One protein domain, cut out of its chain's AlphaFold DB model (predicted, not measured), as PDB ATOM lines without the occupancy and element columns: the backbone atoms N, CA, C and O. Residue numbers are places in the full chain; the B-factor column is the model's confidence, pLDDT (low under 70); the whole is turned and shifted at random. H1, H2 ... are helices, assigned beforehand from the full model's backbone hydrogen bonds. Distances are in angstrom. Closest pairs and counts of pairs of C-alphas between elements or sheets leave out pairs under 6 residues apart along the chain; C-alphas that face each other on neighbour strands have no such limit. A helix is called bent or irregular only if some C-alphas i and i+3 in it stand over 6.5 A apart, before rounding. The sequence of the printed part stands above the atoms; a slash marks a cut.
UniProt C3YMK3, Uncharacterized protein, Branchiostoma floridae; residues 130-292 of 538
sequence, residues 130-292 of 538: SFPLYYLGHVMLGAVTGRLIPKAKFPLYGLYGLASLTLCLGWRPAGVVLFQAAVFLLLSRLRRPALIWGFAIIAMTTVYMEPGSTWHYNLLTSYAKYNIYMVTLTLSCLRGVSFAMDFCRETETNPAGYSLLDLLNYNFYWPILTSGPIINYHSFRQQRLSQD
ATOM      1  N   SER A 130       8.091  -8.091 -10.406       89.69
ATOM      2  CA  SER A 130       8.313  -9.096 -11.458       89.69
ATOM      3  C   SER A 130       7.113 -10.003 -11.726       89.69
ATOM      4  O   SER A 130       6.838 -10.330 -12.876       89.69
ATOM      5  N   PHE A 131       6.363 -10.403 -10.696       92.75
ATOM      6  CA  PHE A 131       5.259 -11.357 -10.853       92.75
ATOM      7  C   PHE A 131       4.136 -10.877 -11.785       92.75
ATOM      8  O   PHE A 131       3.680 -11.700 -12.582       92.75
ATOM      9  N   PRO A 132       3.712  -9.594 -11.782       94.38
ATOM     10  CA  PRO A 132       2.695  -9.124 -12.720       94.38
ATOM     11  C   PRO A 132       3.107  -9.320 -14.175       94.38
ATOM     12  O   PRO A 132       2.272  -9.722 -14.978       94.38
ATOM     13  N   LEU A 133       4.389  -9.118 -14.503       94.19
ATOM     14  CA  LEU A 133       4.906  -9.343 -15.852       94.19
ATOM     15  C   LEU A 133       4.785 -10.816 -16.245       94.19
ATOM     16  O   LEU A 133       4.317 -11.116 -17.339       94.19
ATOM     17  N   TYR A 134       5.146 -11.740 -15.351       95.06
ATOM     18  CA  TYR A 134       5.058 -13.168 -15.652       95.06
ATOM     19  C   TYR A 134       3.611 -13.656 -15.786       95.06
ATOM     20  O   TYR A 134       3.304 -14.429 -16.694       95.06
ATOM     21  N   TYR A 135       2.704 -13.192 -14.923       95.31
ATOM     22  CA  TYR A 135       1.286 -13.534 -15.023       95.31
ATOM     23  C   TYR A 135       0.632 -12.915 -16.260       95.31
ATOM     24  O   TYR A 135      -0.077 -13.614 -16.981       95.31
ATOM     25  N   LEU A 136       0.899 -11.639 -16.549       94.81
ATOM     26  CA  LEU A 136       0.378 -10.975 -17.740       94.81
ATOM     27  C   LEU A 136       0.927 -11.621 -19.010       94.81
ATOM     28  O   LEU A 136       0.157 -11.898 -19.921       94.81
ATOM     29  N   GLY A 137       2.225 -11.926 -19.058       96.00
ATOM     30  CA  GLY A 137       2.834 -12.616 -20.191       96.00
ATOM     31  C   GLY A 137       2.242 -14.009 -20.416       96.00
ATOM     32  O   GLY A 137       1.981 -14.363 -21.561       96.00
ATOM     33  N   HIS A 138       1.911 -14.757 -19.353       95.44
ATOM     34  CA  HIS A 138       1.189 -16.033 -19.466       95.44
ATOM     35  C   HIS A 138      -0.202 -15.836 -20.082       95.44
ATOM     36  O   HIS A 138      -0.575 -16.538 -21.019       95.44
ATOM     37  N   VAL A 139      -0.960 -14.847 -19.594       94.12
ATOM     38  CA  VAL A 139      -2.302 -14.527 -20.111       94.12
ATOM     39  C   VAL A 139      -2.246 -14.077 -21.574       94.12
ATOM     40  O   VAL A 139      -3.050 -14.532 -22.385       94.12
ATOM     41  N   MET A 140      -1.286 -13.222 -21.932       93.69
ATOM     42  CA  MET A 140      -1.076 -12.764 -23.307       93.69
ATOM     43  C   MET A 140      -0.688 -13.924 -24.222       93.69
ATOM     44  O   MET A 140      -1.278 -14.080 -25.290       93.69
ATOM     45  N   LEU A 141       0.238 -14.782 -23.784       94.56
ATOM     46  CA  LEU A 141       0.617 -15.989 -24.513       94.56
ATOM     47  C   LEU A 141      -0.605 -16.875 -24.764       94.56
ATOM     48  O   LEU A 141      -0.815 -17.325 -25.888       94.56
ATOM     49  N   GLY A 142      -1.447 -17.070 -23.750       91.62
ATOM     50  CA  GLY A 142      -2.685 -17.831 -23.856       91.62
ATOM     51  C   GLY A 142      -3.697 -17.248 -24.833       91.62
ATOM     52  O   GLY A 142      -4.274 -17.980 -25.636       91.62
ATOM     53  N   ALA A 143      -3.886 -15.929 -24.797       90.00
ATOM     54  CA  ALA A 143      -4.800 -15.221 -25.685       90.00
ATOM     55  C   ALA A 143      -4.329 -15.247 -27.150       90.00
ATOM     56  O   ALA A 143      -5.139 -15.455 -28.053       90.00
ATOM     57  N   VAL A 144      -3.027 -15.061 -27.389       91.44
ATOM     58  CA  VAL A 144      -2.429 -15.080 -28.733       91.44
ATOM     59  C   VAL A 144      -2.433 -16.496 -29.304       91.44
ATOM     60  O   VAL A 144      -2.949 -16.722 -30.395       91.44
ATOM     61  N   THR A 145      -1.912 -17.472 -28.560       91.00
ATOM     62  CA  THR A 145      -1.828 -18.865 -29.033       91.00
ATOM     63  C   THR A 145      -3.202 -19.505 -29.162       91.00
ATOM     64  O   THR A 145      -3.434 -20.221 -30.129       91.00
ATOM     65  N   GLY A 146      -4.144 -19.191 -28.269       87.50
ATOM     66  CA  GLY A 146      -5.524 -19.660 -28.366       87.50
ATOM     67  C   GLY A 146      -6.257 -19.175 -29.619       87.50
ATOM     68  O   GLY A 146      -7.162 -19.860 -30.070       87.50
ATOM     69  N   ARG A 147      -5.861 -18.033 -30.203       86.88
ATOM     70  CA  ARG A 147      -6.435 -17.525 -31.461       86.88
ATOM     71  C   ARG A 147      -5.674 -17.992 -32.698       86.88
ATOM     72  O   ARG A 147      -6.296 -18.325 -33.696       86.88
ATOM     73  N   LEU A 148      -4.342 -17.972 -32.646       90.81
ATOM     74  CA  LEU A 148      -3.504 -18.205 -33.826       90.81
ATOM     75  C   LEU A 148      -3.139 -19.679 -34.020       90.81
ATOM     76  O   LEU A 148      -3.126 -20.165 -35.145       90.81
ATOM     77  N   ILE A 149      -2.794 -20.388 -32.938       91.06
ATOM     78  CA  ILE A 149      -2.271 -21.763 -32.994       91.06
ATOM     79  C   ILE A 149      -2.751 -22.562 -31.762       91.06
ATOM     80  O   ILE A 149      -1.941 -22.901 -30.890       91.06
ATOM     81  N   PRO A 150      -4.055 -22.899 -31.658       85.81
ATOM     82  CA  PRO A 150      -4.633 -23.485 -30.440       85.81
ATOM     83  C   PRO A 150      -3.918 -24.761 -29.969       85.81
ATOM     84  O   PRO A 150      -3.701 -24.961 -28.774       85.81
ATOM     85  N   LYS A 151      -3.455 -25.593 -30.915       85.75
ATOM     86  CA  LYS A 151      -2.716 -26.838 -30.635       85.75
ATOM     87  C   LYS A 151      -1.366 -26.608 -29.936       85.75
ATOM     88  O   LYS A 151      -0.896 -27.493 -29.228       85.75
ATOM     89  N   ALA A 152      -0.744 -25.438 -30.111       87.88
ATOM     90  CA  ALA A 152       0.548 -25.100 -29.514       87.88
ATOM     91  C   ALA A 152       0.434 -24.423 -28.133       87.88
ATOM     92  O   ALA A 152       1.448 -24.285 -27.449       87.88
ATOM     93  N   LYS A 153      -0.775 -24.043 -27.694       88.69
ATOM     94  CA  LYS A 153      -1.026 -23.284 -26.453       88.69
ATOM     95  C   LYS A 153      -0.369 -23.912 -25.216       88.69
ATOM     96  O   LYS A 153       0.472 -23.288 -24.578       88.69
ATOM     97  N   PHE A 154      -0.695 -25.168 -24.902       88.00
ATOM     98  CA  PHE A 154      -0.133 -25.854 -23.729       88.00
ATOM     99  C   PHE A 154       1.377 -26.100 -23.813       88.00
ATOM    100  O   PHE A 154       2.053 -25.759 -22.844       88.00
ATOM    101  N   PRO A 155       1.927 -26.638 -24.921       90.50
ATOM    102  CA  PRO A 155       3.374 -26.729 -25.113       90.50
ATOM    103  C   PRO A 155       4.116 -25.421 -24.820       90.50
ATOM    104  O   PRO A 155       5.144 -25.412 -24.141       90.50
ATOM    105  N   LEU A 156       3.564 -24.299 -25.289       94.06
ATOM    106  CA  LEU A 156       4.141 -22.980 -25.059       94.06
ATOM    107  C   LEU A 156       4.010 -22.530 -23.599       94.06
ATOM    108  O   LEU A 156       4.916 -21.862 -23.115       94.06
ATOM    109  N   TYR A 157       2.973 -22.941 -22.858       94.38
ATOM    110  CA  TYR A 157       2.899 -22.706 -21.409       94.38
ATOM    111  C   TYR A 157       4.017 -23.394 -20.632       94.38
ATOM    112  O   TYR A 157       4.601 -22.766 -19.750       94.38
ATOM    113  N   GLY A 158       4.347 -24.648 -20.961       94.94
ATOM    114  CA  GLY A 158       5.460 -25.351 -20.318       94.94
ATOM    115  C   GLY A 158       6.795 -24.634 -20.543       94.94
ATOM    116  O   GLY A 158       7.537 -24.374 -19.595       94.94
ATOM    117  N   LEU A 159       7.067 -24.238 -21.792       95.75
ATOM    118  CA  LEU A 159       8.272 -23.483 -22.152       95.75
ATOM    119  C   LEU A 159       8.307 -22.101 -21.489       95.75
ATOM    120  O   LEU A 159       9.329 -21.707 -20.927       95.75
ATOM    121  N   TYR A 160       7.185 -21.386 -21.504       97.19
ATOM    122  CA  TYR A 160       7.055 -20.072 -20.886       97.19
ATOM    123  C   TYR A 160       7.264 -20.124 -19.374       97.19
ATOM    124  O   TYR A 160       7.946 -19.265 -18.816       97.19
ATOM    125  N   GLY A 161       6.714 -21.131 -18.696       97.06
ATOM    126  CA  GLY A 161       6.900 -21.293 -17.262       97.06
ATOM    127  C   GLY A 161       8.338 -21.636 -16.887       97.06
ATOM    128  O   GLY A 161       8.856 -21.076 -15.921       97.06
ATOM    129  N   LEU A 162       9.024 -22.471 -17.675       97.12
ATOM    130  CA  LEU A 162      10.455 -22.738 -17.498       97.12
ATOM    131  C   LEU A 162      11.305 -21.477 -17.736       97.12
ATOM    132  O   LEU A 162      12.216 -21.189 -16.955       97.12
ATOM    133  N   ALA A 163      10.990 -20.693 -18.770       97.19
ATOM    134  CA  ALA A 163      11.658 -19.424 -19.048       97.19
ATOM    135  C   ALA A 163      11.418 -18.404 -17.923       97.19
ATOM    136  O   ALA A 163      12.362 -17.809 -17.410       97.19
ATOM    137  N   SER A 164      10.174 -18.266 -17.463       96.56
ATOM    138  CA  SER A 164       9.800 -17.382 -16.353       96.56
ATOM    139  C   SER A 164      10.485 -17.792 -15.049       96.56
ATOM    140  O   SER A 164      10.992 -16.940 -14.322       96.56
ATOM    141  N   LEU A 165      10.591 -19.097 -14.775       96.25
ATOM    142  CA  LEU A 165      11.336 -19.613 -13.627       96.25
ATOM    143  C   LEU A 165      12.831 -19.285 -13.731       96.25
ATOM    144  O   LEU A 165      13.436 -18.851 -12.750       96.25
ATOM    145  N   THR A 166      13.404 -19.437 -14.925       96.50
ATOM    146  CA  THR A 166      14.804 -19.104 -15.219       96.50
ATOM    147  C   THR A 166      15.080 -17.615 -15.023       96.50
ATOM    148  O   THR A 166      16.084 -17.257 -14.415       96.50
ATOM    149  N   LEU A 167      14.174 -16.738 -15.455       94.69
ATOM    150  CA  LEU A 167      14.277 -15.295 -15.217       94.69
ATOM    151  C   LEU A 167      14.099 -14.940 -13.732       94.69
ATOM    152  O   LEU A 167      14.770 -14.048 -13.218       94.69
ATOM    153  N   CYS A 168      13.215 -15.649 -13.025       92.31
ATOM    154  CA  CYS A 168      12.896 -15.380 -11.624       92.31
ATOM    155  C   CYS A 168      14.010 -15.823 -10.654       92.31
ATOM    156  O   CYS A 168      14.323 -15.109  -9.689       92.31
ATOM    157  N   LEU A 169      14.599 -17.002 -10.886       93.75
ATOM    158  CA  LEU A 169      15.541 -17.660  -9.971       93.75
ATOM    159  C   LEU A 169      16.959 -17.820 -10.536       93.75
ATOM    160  O   LEU A 169      17.895 -17.974  -9.757       93.75
ATOM    161  N   GLY A 170      17.134 -17.749 -11.854       94.81
ATOM    162  CA  GLY A 170      18.370 -18.084 -12.560       94.81
ATOM    163  C   GLY A 170      18.308 -19.460 -13.231       94.81
ATOM    164  O   GLY A 170      17.449 -20.292 -12.932       94.81
ATOM    165  N   TRP A 171      19.252 -19.721 -14.138       95.50
ATOM    166  CA  TRP A 171      19.285 -20.965 -14.917       95.50
ATOM    167  C   TRP A 171      19.677 -22.194 -14.090       95.50
ATOM    168  O   TRP A 171      19.170 -23.278 -14.357       95.50
ATOM    169  N   ARG A 172      20.529 -22.048 -13.059       96.50
ATOM    170  CA  ARG A 172      20.947 -23.190 -12.224       96.50
ATOM    171  C   ARG A 172      19.771 -23.775 -11.428       96.50
ATOM    172  O   ARG A 172      19.506 -24.962 -11.597       96.50
ATOM    173  N   PRO A 173      19.004 -22.992 -10.636       96.44
ATOM    174  CA  PRO A 173      17.853 -23.534  -9.907       96.44
ATOM    175  C   PRO A 173      16.767 -24.081 -10.840       96.44
ATOM    176  O   PRO A 173      16.216 -25.149 -10.577       96.44
ATOM    177  N   ALA A 174      16.488 -23.391 -11.954       97.31
ATOM    178  CA  ALA A 174      15.531 -23.862 -12.956       97.31
ATOM    179  C   ALA A 174      15.970 -25.194 -13.591       97.31
ATOM    180  O   ALA A 174      15.151 -26.100 -13.750       97.31
ATOM    181  N   GLY A 175      17.269 -25.345 -13.867       97.81
ATOM    182  CA  GLY A 175      17.871 -26.587 -14.346       97.81
ATOM    183  C   GLY A 175      17.691 -27.750 -13.372       97.81
ATOM    184  O   GLY A 175      17.381 -28.853 -13.809       97.81
ATOM    185  N   VAL A 176      17.787 -27.513 -12.057       97.94
ATOM    186  CA  VAL A 176      17.524 -28.552 -11.043       97.94
ATOM    187  C   VAL A 176      16.060 -28.996 -11.055       97.94
ATOM    188  O   VAL A 176      15.788 -30.194 -11.030       97.94
ATOM    189  N   VAL A 177      15.109 -28.059 -11.143       97.88
ATOM    190  CA  VAL A 177      13.673 -28.395 -11.228       97.88
ATOM    191  C   VAL A 177      13.368 -29.180 -12.512       97.88
ATOM    192  O   VAL A 177      12.601 -30.143 -12.487       97.88
ATOM    193  N   LEU A 178      13.995 -28.807 -13.632       98.00
ATOM    194  CA  LEU A 178      13.869 -29.518 -14.907       98.00
ATOM    195  C   LEU A 178      14.475 -30.920 -14.844       98.00
ATOM    196  O   LEU A 178      13.843 -31.877 -15.288       98.00
ATOM    197  N   PHE A 179      15.663 -31.050 -14.258       97.75
ATOM    198  CA  PHE A 179      16.318 -32.333 -14.044       97.75
ATOM    199  C   PHE A 179      15.454 -33.255 -13.179       97.75
ATOM    200  O   PHE A 179      15.213 -34.397 -13.561       97.75
ATOM    201  N   GLN A 180      14.902 -32.746 -12.073       97.88
ATOM    202  CA  GLN A 180      13.986 -33.502 -11.223       97.88
ATOM    203  C   GLN A 180      12.777 -34.024 -12.015       97.88
ATOM    204  O   GLN A 180      12.437 -35.204 -11.911       97.88
ATOM    205  N   ALA A 181      12.150 -33.180 -12.842       97.75
ATOM    206  CA  ALA A 181      11.047 -33.603 -13.704       97.75
ATOM    207  C   ALA A 181      11.485 -34.691 -14.703       97.75
ATOM    208  O   ALA A 181      10.817 -35.714 -14.835       97.75
ATOM    209  N   ALA A 182      12.634 -34.522 -15.361       97.56
ATOM    210  CA  ALA A 182      13.164 -35.514 -16.292       97.56
ATOM    211  C   ALA A 182      13.420 -36.872 -15.613       97.56
ATOM    212  O   ALA A 182      13.051 -37.908 -16.164       97.56
ATOM    213  N   VAL A 183      13.967 -36.884 -14.393       98.06
ATOM    214  CA  VAL A 183      14.165 -38.120 -13.623       98.06
ATOM    215  C   VAL A 183      12.827 -38.791 -13.306       98.06
ATOM    216  O   VAL A 183      12.697 -39.994 -13.518       98.06
ATOM    217  N   PHE A 184      11.799 -38.046 -12.885       98.38
ATOM    218  CA  PHE A 184      10.465 -38.624 -12.672       98.38
ATOM    219  C   PHE A 184       9.868 -39.242 -13.940       98.38
ATOM    220  O   PHE A 184       9.246 -40.302 -13.854       98.38
ATOM    221  N   LEU A 185      10.082 -38.631 -15.110       96.81
ATOM    222  CA  LEU A 185       9.675 -39.222 -16.386       96.81
ATOM    223  C   LEU A 185      10.402 -40.543 -16.650       96.81
ATOM    224  O   LEU A 185       9.766 -41.519 -17.029       96.81
ATOM    225  N   LEU A 186      11.720 -40.592 -16.452       97.12
ATOM    226  CA  LEU A 186      12.505 -41.811 -16.663       97.12
ATOM    227  C   LEU A 186      12.068 -42.927 -15.706       97.12
ATOM    228  O   LEU A 186      11.832 -44.055 -16.134       97.12
ATOM    229  N   LEU A 187      11.887 -42.602 -14.423       97.50
ATOM    230  CA  LEU A 187      11.430 -43.554 -13.412       97.50
ATOM    231  C   LEU A 187      10.001 -44.040 -13.670       97.50
ATOM    232  O   LEU A 187       9.704 -45.206 -13.404       97.50
ATOM    233  N   SER A 188       9.124 -43.199 -14.232       95.94
ATOM    234  CA  SER A 188       7.773 -43.630 -14.597       95.94
ATOM    235  C   SER A 188       7.790 -44.695 -15.694       95.94
ATOM    236  O   SER A 188       6.995 -45.634 -15.635       95.94
ATOM    237  N   ARG A 189       8.744 -44.637 -16.637       94.75
ATOM    238  CA  ARG A 189       8.905 -45.666 -17.685       94.75
ATOM    239  C   ARG A 189       9.255 -47.040 -17.127       94.75
ATOM    240  O   ARG A 189       8.900 -48.038 -17.741       94.75
ATOM    241  N   LEU A 190       9.883 -47.099 -15.955       95.06
ATOM    242  CA  LEU A 190      10.192 -48.361 -15.283       95.06
ATOM    243  C   LEU A 190       8.964 -48.995 -14.611       95.06
ATOM    244  O   LEU A 190       9.038 -50.152 -14.210       95.06
ATOM    245  N   ARG A 191       7.860 -48.247 -14.449       94.69
ATOM    246  CA  ARG A 191       6.621 -48.671 -13.772       94.69
ATOM    247  C   ARG A 191       6.844 -49.317 -12.394       94.69
ATOM    248  O   ARG A 191       6.120 -50.221 -11.987       94.69
ATOM    249  N   ARG A 192       7.851 -48.844 -11.647       96.69
ATOM    250  CA  ARG A 192       8.176 -49.314 -10.288       96.69
ATOM    251  C   ARG A 192       7.917 -48.209  -9.259       96.69
ATOM    252  O   ARG A 192       8.796 -47.368  -9.055       96.69
ATOM    253  N   PRO A 193       6.770 -48.231  -8.549       96.56
ATOM    254  CA  PRO A 193       6.430 -47.233  -7.531       96.56
ATOM    255  C   PRO A 193       7.518 -47.009  -6.476       96.56
ATOM    256  O   PRO A 193       7.756 -45.875  -6.071       96.56
ATOM    257  N   ALA A 194       8.222 -48.071  -6.069       96.81
ATOM    258  CA  ALA A 194       9.302 -47.982  -5.088       96.81
ATOM    259  C   ALA A 194      10.452 -47.063  -5.540       96.81
ATOM    260  O   ALA A 194      10.981 -46.313  -4.726       96.81
ATOM    261  N   LEU A 195      10.811 -47.071  -6.832       97.94
ATOM    262  CA  LEU A 195      11.873 -46.204  -7.355       97.94
ATOM    263  C   LEU A 195      11.429 -44.737  -7.401       97.94
ATOM    264  O   LEU A 195      12.207 -43.851  -7.058       97.94
ATOM    265  N   ILE A 196      10.168 -44.490  -7.771       98.25
ATOM    266  CA  ILE A 196       9.569 -43.148  -7.799       98.25
ATOM    267  C   ILE A 196       9.574 -42.541  -6.391       98.25
ATOM    268  O   ILE A 196      10.037 -41.416  -6.207       98.25
ATOM    269  N   TRP A 197       9.102 -43.295  -5.396       97.88
ATOM    270  CA  TRP A 197       9.093 -42.847  -4.002       97.88
ATOM    271  C   TRP A 197      10.494 -42.733  -3.408       97.88
ATOM    272  O   TRP A 197      10.759 -41.766  -2.698       97.88
ATOM    273  N   GLY A 198      11.403 -43.658  -3.728       97.69
ATOM    274  CA  GLY A 198      12.804 -43.576  -3.314       97.69
ATOM    275  C   GLY A 198      13.458 -42.282  -3.796       97.69
ATOM    276  O   GLY A 198      14.038 -41.550  -2.996       97.69
ATOM    277  N   PHE A 199      13.283 -41.937  -5.075       98.12
ATOM    278  CA  PHE A 199      13.767 -40.667  -5.613       98.12
ATOM    279  C   PHE A 199      13.080 -39.457  -4.973       98.12
ATOM    280  O   PHE A 199      13.767 -38.511  -4.598       98.12
ATOM    281  N   ALA A 200      11.756 -39.488  -4.792       97.56
ATOM    282  CA  ALA A 200      11.027 -38.397  -4.145       97.56
ATOM    283  C   ALA A 200      11.541 -38.129  -2.721       97.56
ATOM    284  O   ALA A 200      11.777 -36.978  -2.363       97.56
ATOM    285  N   ILE A 201      11.773 -39.179  -1.926       95.75
ATOM    286  CA  ILE A 201      12.338 -39.057  -0.576       95.75
ATOM    287  C   ILE A 201      13.748 -38.470  -0.647       95.75
ATOM    288  O   ILE A 201      14.025 -37.516   0.073       95.75
ATOM    289  N   ILE A 202      14.620 -38.974  -1.527       95.38
ATOM    290  CA  ILE A 202      15.987 -38.449  -1.687       95.38
ATOM    291  C   ILE A 202      15.954 -36.965  -2.068       95.38
ATOM    292  O   ILE A 202      16.589 -36.163  -1.392       95.38
ATOM    293  N   ALA A 203      15.167 -36.577  -3.075       95.38
ATOM    294  CA  ALA A 203      15.041 -35.187  -3.517       95.38
ATOM    295  C   ALA A 203      14.526 -34.263  -2.398       95.38
ATOM    296  O   ALA A 203      15.041 -33.170  -2.199       95.38
ATOM    297  N   MET A 204      13.548 -34.714  -1.612       94.62
ATOM    298  CA  MET A 204      13.079 -33.966  -0.441       94.62
ATOM    299  C   MET A 204      14.134 -33.903   0.677       94.62
ATOM    300  O   MET A 204      14.222 -32.907   1.389       94.62
ATOM    301  N   THR A 205      14.959 -34.943   0.818       93.50
ATOM    302  CA  THR A 205      16.070 -34.974   1.781       93.50
ATOM    303  C   THR A 205      17.119 -33.935   1.430       93.50
ATOM    304  O   THR A 205      17.536 -33.187   2.305       93.50
ATOM    305  N   THR A 206      17.518 -33.842   0.157       94.25
ATOM    306  CA  THR A 206      18.536 -32.867  -0.255       94.25
ATOM    307  C   THR A 206      18.068 -31.439  -0.027       94.25
ATOM    308  O   THR A 206      18.877 -30.591   0.299       94.25
ATOM    309  N   VAL A 207      16.773 -31.170  -0.153       93.00
ATOM    310  CA  VAL A 207      16.180 -29.854   0.102       93.00
ATOM    311  C   VAL A 207      16.399 -29.414   1.556       93.00
ATOM    312  O   VAL A 207      16.850 -28.293   1.785       93.00
ATOM    313  N   TYR A 208      16.142 -30.290   2.531       90.31
ATOM    314  CA  TYR A 208      16.088 -29.912   3.950       90.31
ATOM    315  C   TYR A 208      17.286 -30.336   4.807       90.31
ATOM    316  O   TYR A 208      17.428 -29.827   5.916       90.31
ATOM    317  N   MET A 209      18.129 -31.254   4.329       91.12
ATOM    318  CA  MET A 209      19.223 -31.843   5.106       91.12
ATOM    319  C   MET A 209      20.589 -31.549   4.480       91.12
ATOM    320  O   MET A 209      20.742 -31.514   3.256       91.12
ATOM    321  N   GLU A 210      21.611 -31.409   5.327       92.06
ATOM    322  CA  GLU A 210      22.999 -31.236   4.893       92.06
ATOM    323  C   GLU A 210      23.580 -32.530   4.287       92.06
ATOM    324  O   GLU A 210      23.248 -33.627   4.748       92.06
ATOM    325  N   PRO A 211      24.453 -32.441   3.261       94.38
ATOM    326  CA  PRO A 211      24.993 -31.221   2.639       94.38
ATOM    327  C   PRO A 211      24.073 -30.570   1.580       94.38
ATOM    328  O   PRO A 211      24.432 -29.572   0.950       94.38
ATOM    329  N   GLY A 212      22.904 -31.160   1.316       94.50
ATOM    330  CA  GLY A 212      22.018 -30.753   0.225       94.50
ATOM    331  C   GLY A 212      21.411 -29.361   0.417       94.50
ATOM    332  O   GLY A 212      21.387 -28.575  -0.532       94.50
ATOM    333  N   SER A 213      20.974 -29.022   1.633       92.69
ATOM    334  CA  SER A 213      20.361 -27.723   1.942       92.69
ATOM    335  C   SER A 213      21.315 -26.566   1.652       92.69
ATOM    336  O   SER A 213      20.933 -25.610   0.967       92.69
ATOM    337  N   THR A 214      22.579 -26.687   2.073       94.12
ATOM    338  CA  THR A 214      23.633 -25.716   1.754       94.12
ATOM    339  C   THR A 214      23.919 -25.664   0.256       94.12
ATOM    340  O   THR A 214      24.055 -24.574  -0.305       94.12
ATOM    341  N   TRP A 215      23.951 -26.810  -0.435       95.38
ATOM    342  CA  TRP A 215      24.123 -26.825  -1.890       95.38
ATOM    343  C   TRP A 215      23.010 -26.049  -2.604       95.38
ATOM    344  O   TRP A 215      23.297 -25.161  -3.407       95.38
ATOM    345  N   HIS A 216      21.746 -26.308  -2.256       95.25
ATOM    346  CA  HIS A 216      20.595 -25.595  -2.805       95.25
ATOM    347  C   HIS A 216      20.637 -24.094  -2.488       95.25
ATOM    348  O   HIS A 216      20.331 -23.281  -3.361       95.25
ATOM    349  N   TYR A 217      21.045 -23.702  -1.278       93.81
ATOM    350  CA  TYR A 217      21.195 -22.293  -0.902       93.81
ATOM    351  C   TYR A 217      22.268 -21.578  -1.738       93.81
ATOM    352  O   TYR A 217      22.033 -20.487  -2.274       93.81
ATOM    353  N   ASN A 218      23.414 -22.233  -1.940       94.19
ATOM    354  CA  ASN A 218      24.544 -21.706  -2.706       94.19
ATOM    355  C   ASN A 218      24.238 -21.515  -4.202       94.19
ATOM    356  O   ASN A 218      24.937 -20.758  -4.874       94.19
ATOM    357  N   LEU A 219      23.177 -22.131  -4.741       93.31
ATOM    358  CA  LEU A 219      22.738 -21.882  -6.120       93.31
ATOM    359  C   LEU A 219      22.146 -20.482  -6.332       93.31
ATOM    360  O   LEU A 219      22.163 -19.994  -7.463       93.31
ATOM    361  N   LEU A 220      21.586 -19.860  -5.286       89.75
ATOM    362  CA  LEU A 220      20.867 -18.582  -5.393       89.75
ATOM    363  C   LEU A 220      21.523 -17.437  -4.619       89.75
ATOM    364  O   LEU A 220      21.211 -16.283  -4.921       89.75
ATOM    365  N   THR A 221      22.346 -17.751  -3.605       78.44
ATOM    366  CA  THR A 221      23.051 -16.793  -2.722       78.44
ATOM    367  C   THR A 221      22.152 -15.651  -2.219       78.44
ATOM    368  O   THR A 221      22.583 -14.516  -2.036       78.44
ATOM    369  N   SER A 222      20.854 -15.930  -2.064       85.94
ATOM    370  CA  SER A 222      19.811 -14.980  -1.684       85.94
ATOM    371  C   SER A 222      18.698 -15.734  -0.975       85.94
ATOM    372  O   SER A 222      17.974 -16.515  -1.596       85.94
ATOM    373  N   TYR A 223      18.521 -15.460   0.316       81.25
ATOM    374  CA  TYR A 223      17.516 -16.130   1.144       81.25
ATOM    375  C   TYR A 223      16.085 -15.967   0.593       81.25
ATOM    376  O   TYR A 223      15.306 -16.915   0.539       81.25
ATOM    377  N   ALA A 224      15.759 -14.782   0.068       79.62
ATOM    378  CA  ALA A 224      14.458 -14.506  -0.542       79.62
ATOM    379  C   ALA A 224      14.185 -15.342  -1.806       79.62
ATOM    380  O   ALA A 224      13.056 -15.771  -2.044       79.62
ATOM    381  N   LYS A 225      15.200 -15.556  -2.653       88.25
ATOM    382  CA  LYS A 225      15.067 -16.431  -3.828       88.25
ATOM    383  C   LYS A 225      15.050 -17.903  -3.415       88.25
ATOM    384  O   LYS A 225      14.287 -18.671  -3.996       88.25
ATOM    385  N   TYR A 226      15.839 -18.269  -2.406       90.50
ATOM    386  CA  TYR A 226      15.908 -19.622  -1.866       90.50
ATOM    387  C   TYR A 226      14.540 -20.123  -1.383       90.50
ATOM    388  O   TYR A 226      14.129 -21.196  -1.798       90.50
ATOM    389  N   ASN A 227      13.765 -19.326  -0.636       88.00
ATOM    390  CA  ASN A 227      12.429 -19.749  -0.182       88.00
ATOM    391  C   ASN A 227      11.479 -20.124  -1.337       88.00
ATOM    392  O   ASN A 227      10.820 -21.160  -1.298       88.00
ATOM    393  N   ILE A 228      11.441 -19.321  -2.405       90.06
ATOM    394  CA  ILE A 228      10.597 -19.603  -3.581       90.06
ATOM    395  C   ILE A 228      11.105 -20.825  -4.335       90.06
ATOM    396  O   ILE A 228      10.309 -21.639  -4.803       90.06
ATOM    397  N   TYR A 229      12.425 -20.950  -4.462       94.00
ATOM    398  CA  TYR A 229      13.048 -22.108  -5.080       94.00
ATOM    399  C   TYR A 229      12.676 -23.398  -4.349       94.00
ATOM    400  O   TYR A 229      12.228 -24.342  -4.991       94.00
ATOM    401  N   MET A 230      12.781 -23.400  -3.021       93.06
ATOM    402  CA  MET A 230      12.437 -24.531  -2.165       93.06
ATOM    403  C   MET A 230      10.976 -24.937  -2.354       93.06
ATOM    404  O   MET A 230      10.712 -26.078  -2.714       93.06
ATOM    405  N   VAL A 231      10.034 -23.993  -2.238       92.06
ATOM    406  CA  VAL A 231       8.603 -24.260  -2.483       92.06
ATOM    407  C   VAL A 231       8.361 -24.793  -3.900       92.06
ATOM    408  O   VAL A 231       7.612 -25.749  -4.093       92.06
ATOM    409  N   THR A 232       9.016 -24.218  -4.911       95.31
ATOM    410  CA  THR A 232       8.860 -24.663  -6.305       95.31
ATOM    411  C   THR A 232       9.389 -26.083  -6.504       95.31
ATOM    412  O   THR A 232       8.753 -26.888  -7.184       95.31
ATOM    413  N   LEU A 233      10.537 -26.408  -5.908       96.06
ATOM    414  CA  LEU A 233      11.182 -27.710  -6.023       96.06
ATOM    415  C   LEU A 233      10.375 -28.802  -5.307       96.06
ATOM    416  O   LEU A 233      10.154 -29.871  -5.881       96.06
ATOM    417  N   THR A 234       9.860 -28.520  -4.107       95.75
ATOM    418  CA  THR A 234       9.041 -29.472  -3.343       95.75
ATOM    419  C   THR A 234       7.654 -29.666  -3.957       95.75
ATOM    420  O   THR A 234       7.187 -30.802  -4.040       95.75
ATOM    421  N   LEU A 235       7.012 -28.614  -4.484       96.12
ATOM    422  CA  LEU A 235       5.774 -28.750  -5.267       96.12
ATOM    423  C   LEU A 235       6.016 -29.500  -6.581       96.12
ATOM    424  O   LEU A 235       5.196 -30.330  -6.977       96.12
ATOM    425  N   SER A 236       7.147 -29.254  -7.249       97.19
ATOM    426  CA  SER A 236       7.549 -30.017  -8.431       97.19
ATOM    427  C   SER A 236       7.741 -31.502  -8.111       97.19
ATOM    428  O   SER A 236       7.377 -32.346  -8.927       97.19
ATOM    429  N   CYS A 237       8.233 -31.838  -6.917       97.56
ATOM    430  CA  CYS A 237       8.370 -33.225  -6.479       97.56
ATOM    431  C   CYS A 237       6.993 -33.899  -6.359       97.56
ATOM    432  O   CYS A 237       6.779 -34.973  -6.924       97.56
ATOM    433  N   LEU A 238       6.013 -33.227  -5.742       97.94
ATOM    434  CA  LEU A 238       4.635 -33.730  -5.666       97.94
ATOM    435  C   LEU A 238       4.000 -33.923  -7.055       97.94
ATOM    436  O   LEU A 238       3.308 -34.919  -7.291       97.94
ATOM    437  N   ARG A 239       4.240 -32.991  -7.989       98.19
ATOM    438  CA  ARG A 239       3.798 -33.104  -9.391       98.19
ATOM    439  C   ARG A 239       4.474 -34.289 -10.085       98.19
ATOM    440  O   ARG A 239       3.796 -35.096 -10.712       98.19
ATOM    441  N   GLY A 240       5.782 -34.452  -9.912       98.25
ATOM    442  CA  GLY A 240       6.542 -35.582 -10.446       98.25
ATOM    443  C   GLY A 240       6.006 -36.933  -9.973       98.25
ATOM    444  O   GLY A 240       5.710 -37.795 -10.800       98.25
ATOM    445  N   VAL A 241       5.773 -37.089  -8.664       98.50
ATOM    446  CA  VAL A 241       5.123 -38.283  -8.097       98.50
ATOM    447  C   VAL A 241       3.725 -38.472  -8.679       98.50
ATOM    448  O   VAL A 241       3.389 -39.579  -9.090       98.50
ATOM    449  N   SER A 242       2.915 -37.410  -8.757       98.31
ATOM    450  CA  SER A 242       1.558 -37.497  -9.302       98.31
ATOM    451  C   SER A 242       1.556 -38.004 -10.745       98.31
ATOM    452  O   SER A 242       0.779 -38.897 -11.062       98.31
ATOM    453  N   PHE A 243       2.417 -37.454 -11.604       98.38
ATOM    454  CA  PHE A 243       2.559 -37.878 -12.997       98.38
ATOM    455  C   PHE A 243       3.028 -39.331 -13.088       98.38
ATOM    456  O   PHE A 243       2.424 -40.145 -13.784       98.38
ATOM    457  N   ALA A 244       4.102 -39.665 -12.369       98.12
ATOM    458  CA  ALA A 244       4.745 -40.965 -12.477       98.12
ATOM    459  C   ALA A 244       3.861 -42.094 -11.929       98.12
ATOM    460  O   ALA A 244       3.769 -43.154 -12.547       98.12
ATOM    461  N   MET A 245       3.172 -41.860 -10.809       97.88
ATOM    462  CA  MET A 245       2.251 -42.829 -10.212       97.88
ATOM    463  C   MET A 245       0.986 -43.020 -11.044       97.88
ATOM    464  O   MET A 245       0.521 -44.151 -11.163       97.88
ATOM    465  N   ASP A 246       0.434 -41.952 -11.629       97.00
ATOM    466  CA  ASP A 246      -0.707 -42.079 -12.540       97.00
ATOM    467  C   ASP A 246      -0.311 -42.853 -13.807       97.00
ATOM    468  O   ASP A 246      -1.037 -43.757 -14.207       97.00
ATOM    469  N   PHE A 247       0.888 -42.623 -14.358       96.31
ATOM    470  CA  PHE A 247       1.396 -43.414 -15.486       96.31
ATOM    471  C   PHE A 247       1.600 -44.898 -15.142       96.31
ATOM    472  O   PHE A 247       1.354 -45.762 -15.977       96.31
ATOM    473  N   CYS A 248       2.036 -45.220 -13.918       95.00
ATOM    474  CA  CYS A 248       2.180 -46.615 -13.478       95.00
ATOM    475  C   CYS A 248       0.842 -47.362 -13.403       95.00
ATOM    476  O   CYS A 248       0.833 -48.585 -13.497       95.00
ATOM    477  N   ARG A 249      -0.264 -46.638 -13.188       93.62
ATOM    478  CA  ARG A 249      -1.622 -47.199 -13.103       93.62
ATOM    479  C   ARG A 249      -2.291 -47.338 -14.470       93.62
ATOM    480  O   ARG A 249      -3.358 -47.928 -14.551       93.62
ATOM    481  N   GLU A 250      -1.687 -46.781 -15.510       92.50
ATOM    482  CA  GLU A 250      -2.248 -46.766 -16.851       92.50
ATOM    483  C   GLU A 250      -2.037 -48.110 -17.555       92.50
ATOM    484  O   GLU A 250      -0.918 -48.638 -17.617       92.50
ATOM    485  N   THR A 251      -3.124 -48.666 -18.084       87.75
ATOM    486  CA  THR A 251      -3.136 -49.988 -18.725       87.75
ATOM    487  C   THR A 251      -3.007 -49.892 -20.238       87.75
ATOM    488  O   THR A 251      -2.510 -50.828 -20.865       87.75
ATOM    489  N   GLU A 252      -3.371 -48.747 -20.823       87.38
ATOM    490  CA  GLU A 252      -3.164 -48.477 -22.240       87.38
ATOM    491  C   GLU A 252      -1.671 -48.558 -22.605       87.38
ATOM    492  O   GLU A 252      -0.779 -48.188 -21.833       87.38
ATOM    493  N   THR A 253      -1.387 -49.049 -23.812       78.69
ATOM    494  CA  THR A 253      -0.016 -49.211 -24.322       78.69
ATOM    495  C   THR A 253       0.635 -47.870 -24.650       78.69
ATOM    496  O   THR A 253       1.801 -47.663 -24.322       78.69
ATOM    497  N   ASN A 254      -0.122 -46.941 -25.243       82.94
ATOM    498  CA  ASN A 254       0.318 -45.585 -25.588       82.94
ATOM    499  C   ASN A 254      -0.717 -44.547 -25.133       82.94
ATOM    500  O   ASN A 254      -1.365 -43.906 -25.964       82.94
ATOM    501  N   PRO A 255      -0.882 -44.372 -23.813       87.75
ATOM    502  CA  PRO A 255      -1.870 -43.453 -23.286       87.75
ATOM    503  C   PRO A 255      -1.534 -42.026 -23.707       87.75
ATOM    504  O   PRO A 255      -0.423 -41.528 -23.488       87.75
ATOM    505  N   ALA A 256      -2.515 -41.336 -24.290       89.62
ATOM    506  CA  ALA A 256      -2.359 -39.932 -24.645       89.62
ATOM    507  C   ALA A 256      -2.009 -39.118 -23.395       89.62
ATOM    508  O   ALA A 256      -2.551 -39.360 -22.320       89.62
ATOM    509  N   GLY A 257      -1.133 -38.122 -23.511       91.38
ATOM    510  CA  GLY A 257      -0.830 -37.246 -22.384       91.38
ATOM    511  C   GLY A 257       0.139 -37.836 -21.355       91.38
ATOM    512  O   GLY A 257      -0.072 -37.618 -20.171       91.38
ATOM    513  N   TYR A 258       1.169 -38.584 -21.760       94.19
ATOM    514  CA  TYR A 258       2.279 -39.012 -20.884       94.19
ATOM    515  C   TYR A 258       3.663 -38.843 -21.548       94.19
ATOM    516  O   TYR A 258       4.628 -39.570 -21.280       94.19
ATOM    517  N   SER A 259       3.776 -37.860 -22.441       93.19
ATOM    518  CA  SER A 259       5.042 -37.457 -23.055       93.19
ATOM    519  C   SER A 259       5.879 -36.573 -22.119       93.19
ATOM    520  O   SER A 259       5.400 -36.087 -21.092       93.19
ATOM    521  N   LEU A 260       7.137 -36.315 -22.497       92.31
ATOM    522  CA  LEU A 260       7.963 -35.305 -21.824       92.31
ATOM    523  C   LEU A 260       7.266 -33.942 -21.822       92.31
ATOM    524  O   LEU A 260       7.224 -33.274 -20.797       92.31
ATOM    525  N   LEU A 261       6.678 -33.559 -22.954       93.12
ATOM    526  CA  LEU A 261       5.990 -32.285 -23.100       93.12
ATOM    527  C   LEU A 261       4.797 -32.170 -22.146       93.12
ATOM    528  O   LEU A 261       4.578 -31.110 -21.574       93.12
ATOM    529  N   ASP A 262       4.070 -33.262 -21.911       95.19
ATOM    530  CA  ASP A 262       2.966 -33.281 -20.948       95.19
ATOM    531  C   ASP A 262       3.438 -33.050 -19.515       95.19
ATOM    532  O   ASP A 262       2.839 -32.258 -18.783       95.19
ATOM    533  N   LEU A 263       4.548 -33.689 -19.133       95.75
ATOM    534  CA  LEU A 263       5.158 -33.458 -17.831       95.75
ATOM    535  C   LEU A 263       5.663 -32.019 -17.702       95.75
ATOM    536  O   LEU A 263       5.455 -31.405 -16.661       95.75
ATOM    537  N   LEU A 264       6.294 -31.462 -18.740       95.50
ATOM    538  CA  LEU A 264       6.754 -30.073 -18.715       95.50
ATOM    539  C   LEU A 264       5.578 -29.101 -18.591       95.50
ATOM    540  O   LEU A 264       5.615 -28.207 -17.751       95.50
ATOM    541  N   ASN A 265       4.506 -29.320 -19.353       94.81
ATOM    542  CA  ASN A 265       3.298 -28.499 -19.297       94.81
ATOM    543  C   ASN A 265       2.641 -28.544 -17.922       94.81
ATOM    544  O   ASN A 265       2.132 -27.530 -17.466       94.81
ATOM    545  N   TYR A 266       2.653 -29.700 -17.260       96.75
ATOM    546  CA  TYR A 266       2.108 -29.849 -15.918       96.75
ATOM    547  C   TYR A 266       3.023 -29.250 -14.843       96.75
ATOM    548  O   TYR A 266       2.572 -28.504 -13.971       96.75
ATOM    549  N   ASN A 267       4.315 -29.569 -14.897       97.06
ATOM    550  CA  ASN A 267       5.271 -29.204 -13.864       97.06
ATOM    551  C   ASN A 267       5.633 -27.718 -13.897       97.06
ATOM    552  O   ASN A 267       5.809 -27.132 -12.835       97.06
ATOM    553  N   PHE A 268       5.705 -27.122 -15.092       97.25
ATOM    554  CA  PHE A 268       6.041 -25.714 -15.325       97.25
ATOM    555  C   PHE A 268       4.815 -24.853 -15.645       97.25
ATOM    556  O   PHE A 268       4.953 -23.771 -16.201       97.25
ATOM    557  N   TYR A 269       3.606 -25.281 -15.281       96.81
ATOM    558  CA  TYR A 269       2.418 -24.453 -15.473       96.81
ATOM    559  C   TYR A 269       2.459 -23.206 -14.573       96.81
ATOM    560  O   TYR A 269       2.144 -23.274 -13.380       96.81
ATOM    561  N   TRP A 270       2.861 -22.062 -15.142       95.44
ATOM    562  CA  TRP A 270       3.189 -20.840 -14.395       95.44
ATOM    563  C   TRP A 270       2.120 -20.387 -13.385       95.44
ATOM    564  O   TRP A 270       2.502 -20.104 -12.246       95.44
ATOM    565  N   PRO A 271       0.807 -20.368 -13.712       94.81
ATOM    566  CA  PRO A 271      -0.219 -19.862 -12.803       94.81
ATOM    567  C   PRO A 271      -0.173 -20.491 -11.411       94.81
ATOM    568  O   PRO A 271      -0.385 -19.796 -10.421       94.81
ATOM    569  N   ILE A 272       0.166 -21.779 -11.317       94.50
ATOM    570  CA  ILE A 272       0.233 -22.505 -10.044       94.50
ATOM    571  C   ILE A 272       1.647 -22.959  -9.668       94.50
ATOM    572  O   ILE A 272       1.809 -23.617  -8.643       94.50
ATOM    573  N   LEU A 273       2.669 -22.622 -10.461       94.56
ATOM    574  CA  LEU A 273       4.030 -23.148 -10.323       94.56
ATOM    575  C   LEU A 273       4.619 -22.888  -8.932       94.56
ATOM    576  O   LEU A 273       5.024 -23.841  -8.266       94.56
ATOM    577  N   THR A 274       4.643 -21.616  -8.522       88.75
ATOM    578  CA  THR A 274       5.372 -21.134  -7.337       88.75
ATOM    579  C   THR A 274       4.494 -20.936  -6.102       88.75
ATOM    580  O   THR A 274       5.017 -20.886  -4.993       88.75
ATOM    581  N   SER A 275       3.183 -20.729  -6.275       83.25
ATOM    582  CA  SER A 275       2.292 -20.291  -5.181       83.25
ATOM    583  C   SER A 275       0.824 -20.714  -5.363       83.25
ATOM    584  O   SER A 275      -0.062 -20.125  -4.752       83.25
ATOM    585  N   GLY A 276       0.537 -21.701  -6.219       88.06
ATOM    586  CA  GLY A 276      -0.826 -22.200  -6.440       88.06
ATOM    587  C   GLY A 276      -1.105 -23.536  -5.749       88.06
ATOM    588  O   GLY A 276      -0.170 -24.218  -5.326       88.06
ATOM    589  N   PRO A 277      -2.384 -23.944  -5.666       94.50
ATOM    590  CA  PRO A 277      -2.740 -25.241  -5.114       94.50
ATOM    591  C   PRO A 277      -2.258 -26.357  -6.047       94.50
ATOM    592  O   PRO A 277      -2.203 -26.195  -7.271       94.50
ATOM    593  N   ILE A 278      -1.957 -27.524  -5.483       95.62
ATOM    594  CA  ILE A 278      -1.609 -28.687  -6.295       95.62
ATOM    595  C   ILE A 278      -2.848 -29.261  -6.993       95.62
ATOM    596  O   ILE A 278      -3.886 -29.509  -6.380       95.62
ATOM    597  N   ILE A 279      -2.727 -29.491  -8.298       97.12
ATOM    598  CA  ILE A 279      -3.713 -30.213  -9.107       97.12
ATOM    599  C   ILE A 279      -3.145 -31.608  -9.348       97.12
ATOM    600  O   ILE A 279      -2.013 -31.716  -9.811       97.12
ATOM    601  N   ASN A 280      -3.891 -32.672  -9.050       97.31
ATOM    602  CA  ASN A 280      -3.462 -34.034  -9.383       97.31
ATOM    603  C   ASN A 280      -3.329 -34.198 -10.904       97.31
ATOM    604  O   ASN A 280      -4.178 -33.708 -11.653       97.31
ATOM    605  N   TYR A 281      -2.305 -34.926 -11.344       97.31
ATOM    606  CA  TYR A 281      -1.998 -35.112 -12.758       97.31
ATOM    607  C   TYR A 281      -3.171 -35.678 -13.555       97.31
ATOM    608  O   TYR A 281      -3.527 -35.093 -14.570       97.31
ATOM    609  N   HIS A 282      -3.838 -36.725 -13.060       94.88
ATOM    610  CA  HIS A 282      -5.057 -37.265 -13.667       94.88
ATOM    611  C   HIS A 282      -6.079 -36.175 -14.038       94.88
ATOM    612  O   HIS A 282      -6.537 -36.110 -15.176       94.88
ATOM    613  N   SER A 283      -6.405 -35.279 -13.100       95.19
ATOM    614  CA  SER A 283      -7.367 -34.195 -13.334       95.19
ATOM    615  C   SER A 283      -6.828 -33.140 -14.299       95.19
ATOM    616  O   SER A 283      -7.570 -32.674 -15.156       95.19
ATOM    617  N   PHE A 284      -5.547 -32.775 -14.188       95.69
ATOM    618  CA  PHE A 284      -4.915 -31.826 -15.107       95.69
ATOM    619  C   PHE A 284      -4.887 -32.367 -16.545       95.69
ATOM    620  O   PHE A 284      -5.272 -31.666 -17.476       95.69
ATOM    621  N   ARG A 285      -4.496 -33.636 -16.721       94.75
ATOM    622  CA  ARG A 285      -4.501 -34.357 -17.999       94.75
ATOM    623  C   ARG A 285      -5.903 -34.399 -18.592       94.75
ATOM    624  O   ARG A 285      -6.060 -34.027 -19.748       94.75
ATOM    625  N   GLN A 286      -6.902 -34.816 -17.814       92.69
ATOM    626  CA  GLN A 286      -8.286 -34.895 -18.278       92.69
ATOM    627  C   GLN A 286      -8.779 -33.530 -18.765       92.69
ATOM    628  O   GLN A 286      -9.210 -33.428 -19.904       92.69
ATOM    629  N   GLN A 287      -8.619 -32.479 -17.952       92.62
ATOM    630  CA  GLN A 287      -9.034 -31.121 -18.315       92.62
ATOM    631  C   GLN A 287      -8.291 -30.589 -19.541       92.62
ATOM    632  O   GLN A 287      -8.883 -29.878 -20.339       92.62
ATOM    633  N   ARG A 288      -7.006 -30.924 -19.709       90.06
ATOM    634  CA  ARG A 288      -6.210 -30.534 -20.879       90.06
ATOM    635  C   ARG A 288      -6.664 -31.251 -22.154       90.06
ATOM    636  O   ARG A 288      -6.644 -30.652 -23.223       90.06
ATOM    637  N   LEU A 289      -7.001 -32.535 -22.053       88.69
ATOM    638  CA  LEU A 289      -7.434 -33.351 -23.189       88.69
ATOM    639  C   LEU A 289      -8.889 -33.072 -23.584       88.69
ATOM    640  O   LEU A 289      -9.221 -33.201 -24.755       88.69
ATOM    641  N   SER A 290      -9.732 -32.673 -22.631       83.88
ATOM    642  CA  SER A 290     -11.154 -32.383 -22.839       83.88
ATOM    643  C   SER A 290     -11.443 -30.910 -23.146       83.88
ATOM    644  O   SER A 290     -12.548 -30.445 -22.872       83.88
ATOM    645  N   GLN A 291     -10.457 -30.129 -23.595       73.56
ATOM    646  CA  GLN A 291     -10.680 -28.704 -23.837       73.56
ATOM    647  C   GLN A 291     -11.477 -28.456 -25.110       73.56
ATOM    648  O   GLN A 291     -10.912 -28.475 -26.201       73.56
ATOM    649  N   ASP A 292     -12.745 -28.097 -24.924       55.22
ATOM    650  CA  ASP A 292     -13.511 -27.299 -25.876       55.22
ATOM    651  C   ASP A 292     -13.302 -25.814 -25.553       55.22
ATOM    652  O   ASP A 292     -13.386 -25.417 -24.392       55.22
TER     653      ASP A 292
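What this domain is: This is residues 130 to 292 of the 538 residues of an uncharacterized protein of Branchiostoma floridae (UniProt C3YMK3). A flat, helix-only body: H3, H4 and the long H6 form an up-and-down bundle, each running against the one before, and the hairpin of H1 and H2 lies to one side, H2 meeting H3 at a slant. Short H7 packs between H2, H3 and H6, H9 starts beside H6 and runs off nearly square to it, and H5 makes a corner after H4. The printed part has 163 residues with nine named helices, H1 to H9 in order, and no named strand; it is compact, with a radius of gyration of the C-alphas of 15.9 A and spans of 47 by 40 by 22 A.

How they stand to each other: H1, residues 131 to 148, and H2, residues 150 to 169, touch as a hairpin at a shallow tilt of 17 degrees, the closest C-alphas being those of Thr 145 and Lys 153, 5.2 A. H2 is irregular, C-alphas 151 and 154 being 7.4 A apart, with a kink of 31 degrees near residue 157. H3, residues 171 to 189, touches H6, residues 223 to 248, the same way at 14 degrees, a shallow tilt; closest are C-alphas 188 and 244, 4.6 A. H4, residues 193 to 208, touches H6 opposite ways at a shallow 4 degrees; closest are C-alphas 200 and 237, 6.3 A. H5, residues 212 to 218, touches H4 only at the corner, C-alphas 206 and 212 being closest at 4.1 A. H7, residues 260 to 267, touches H2 at a steep 60 degrees, closest at C-alphas 158 and 265, 4.0 A. H8, residues 270 to 273, touches H2, closest at C-alphas 161 and 270, 4.7 A. H9, residues 281 to 289, touches H6 about perpendicular, 79 degrees; closest are C-alphas 243 and 281, 5.3 A. H1, H3, H4, H5, H7 and H9 have every O i to N i+4 pair within hydrogen-bond range, H2 has 14 of 16 and H6 21 of 22, and H8 is too short for one.

Where its parts are: H1 begins at C-alpha 131 (5.259, -11.357, -10.853), and H9 ends at C-alpha 289 (-7.434, -33.351, -23.189). H6 measures 37.1 A, H2 29.3 A and H3 26.9 A.

The domain as a whole: The C-alphas farthest apart, of Arg 147 and Glu 210, are 48.7 A apart. The printed part has no cut; the H6 to H7 link, 11 residues, is long. Residue 292 is under 70 in pLDDT.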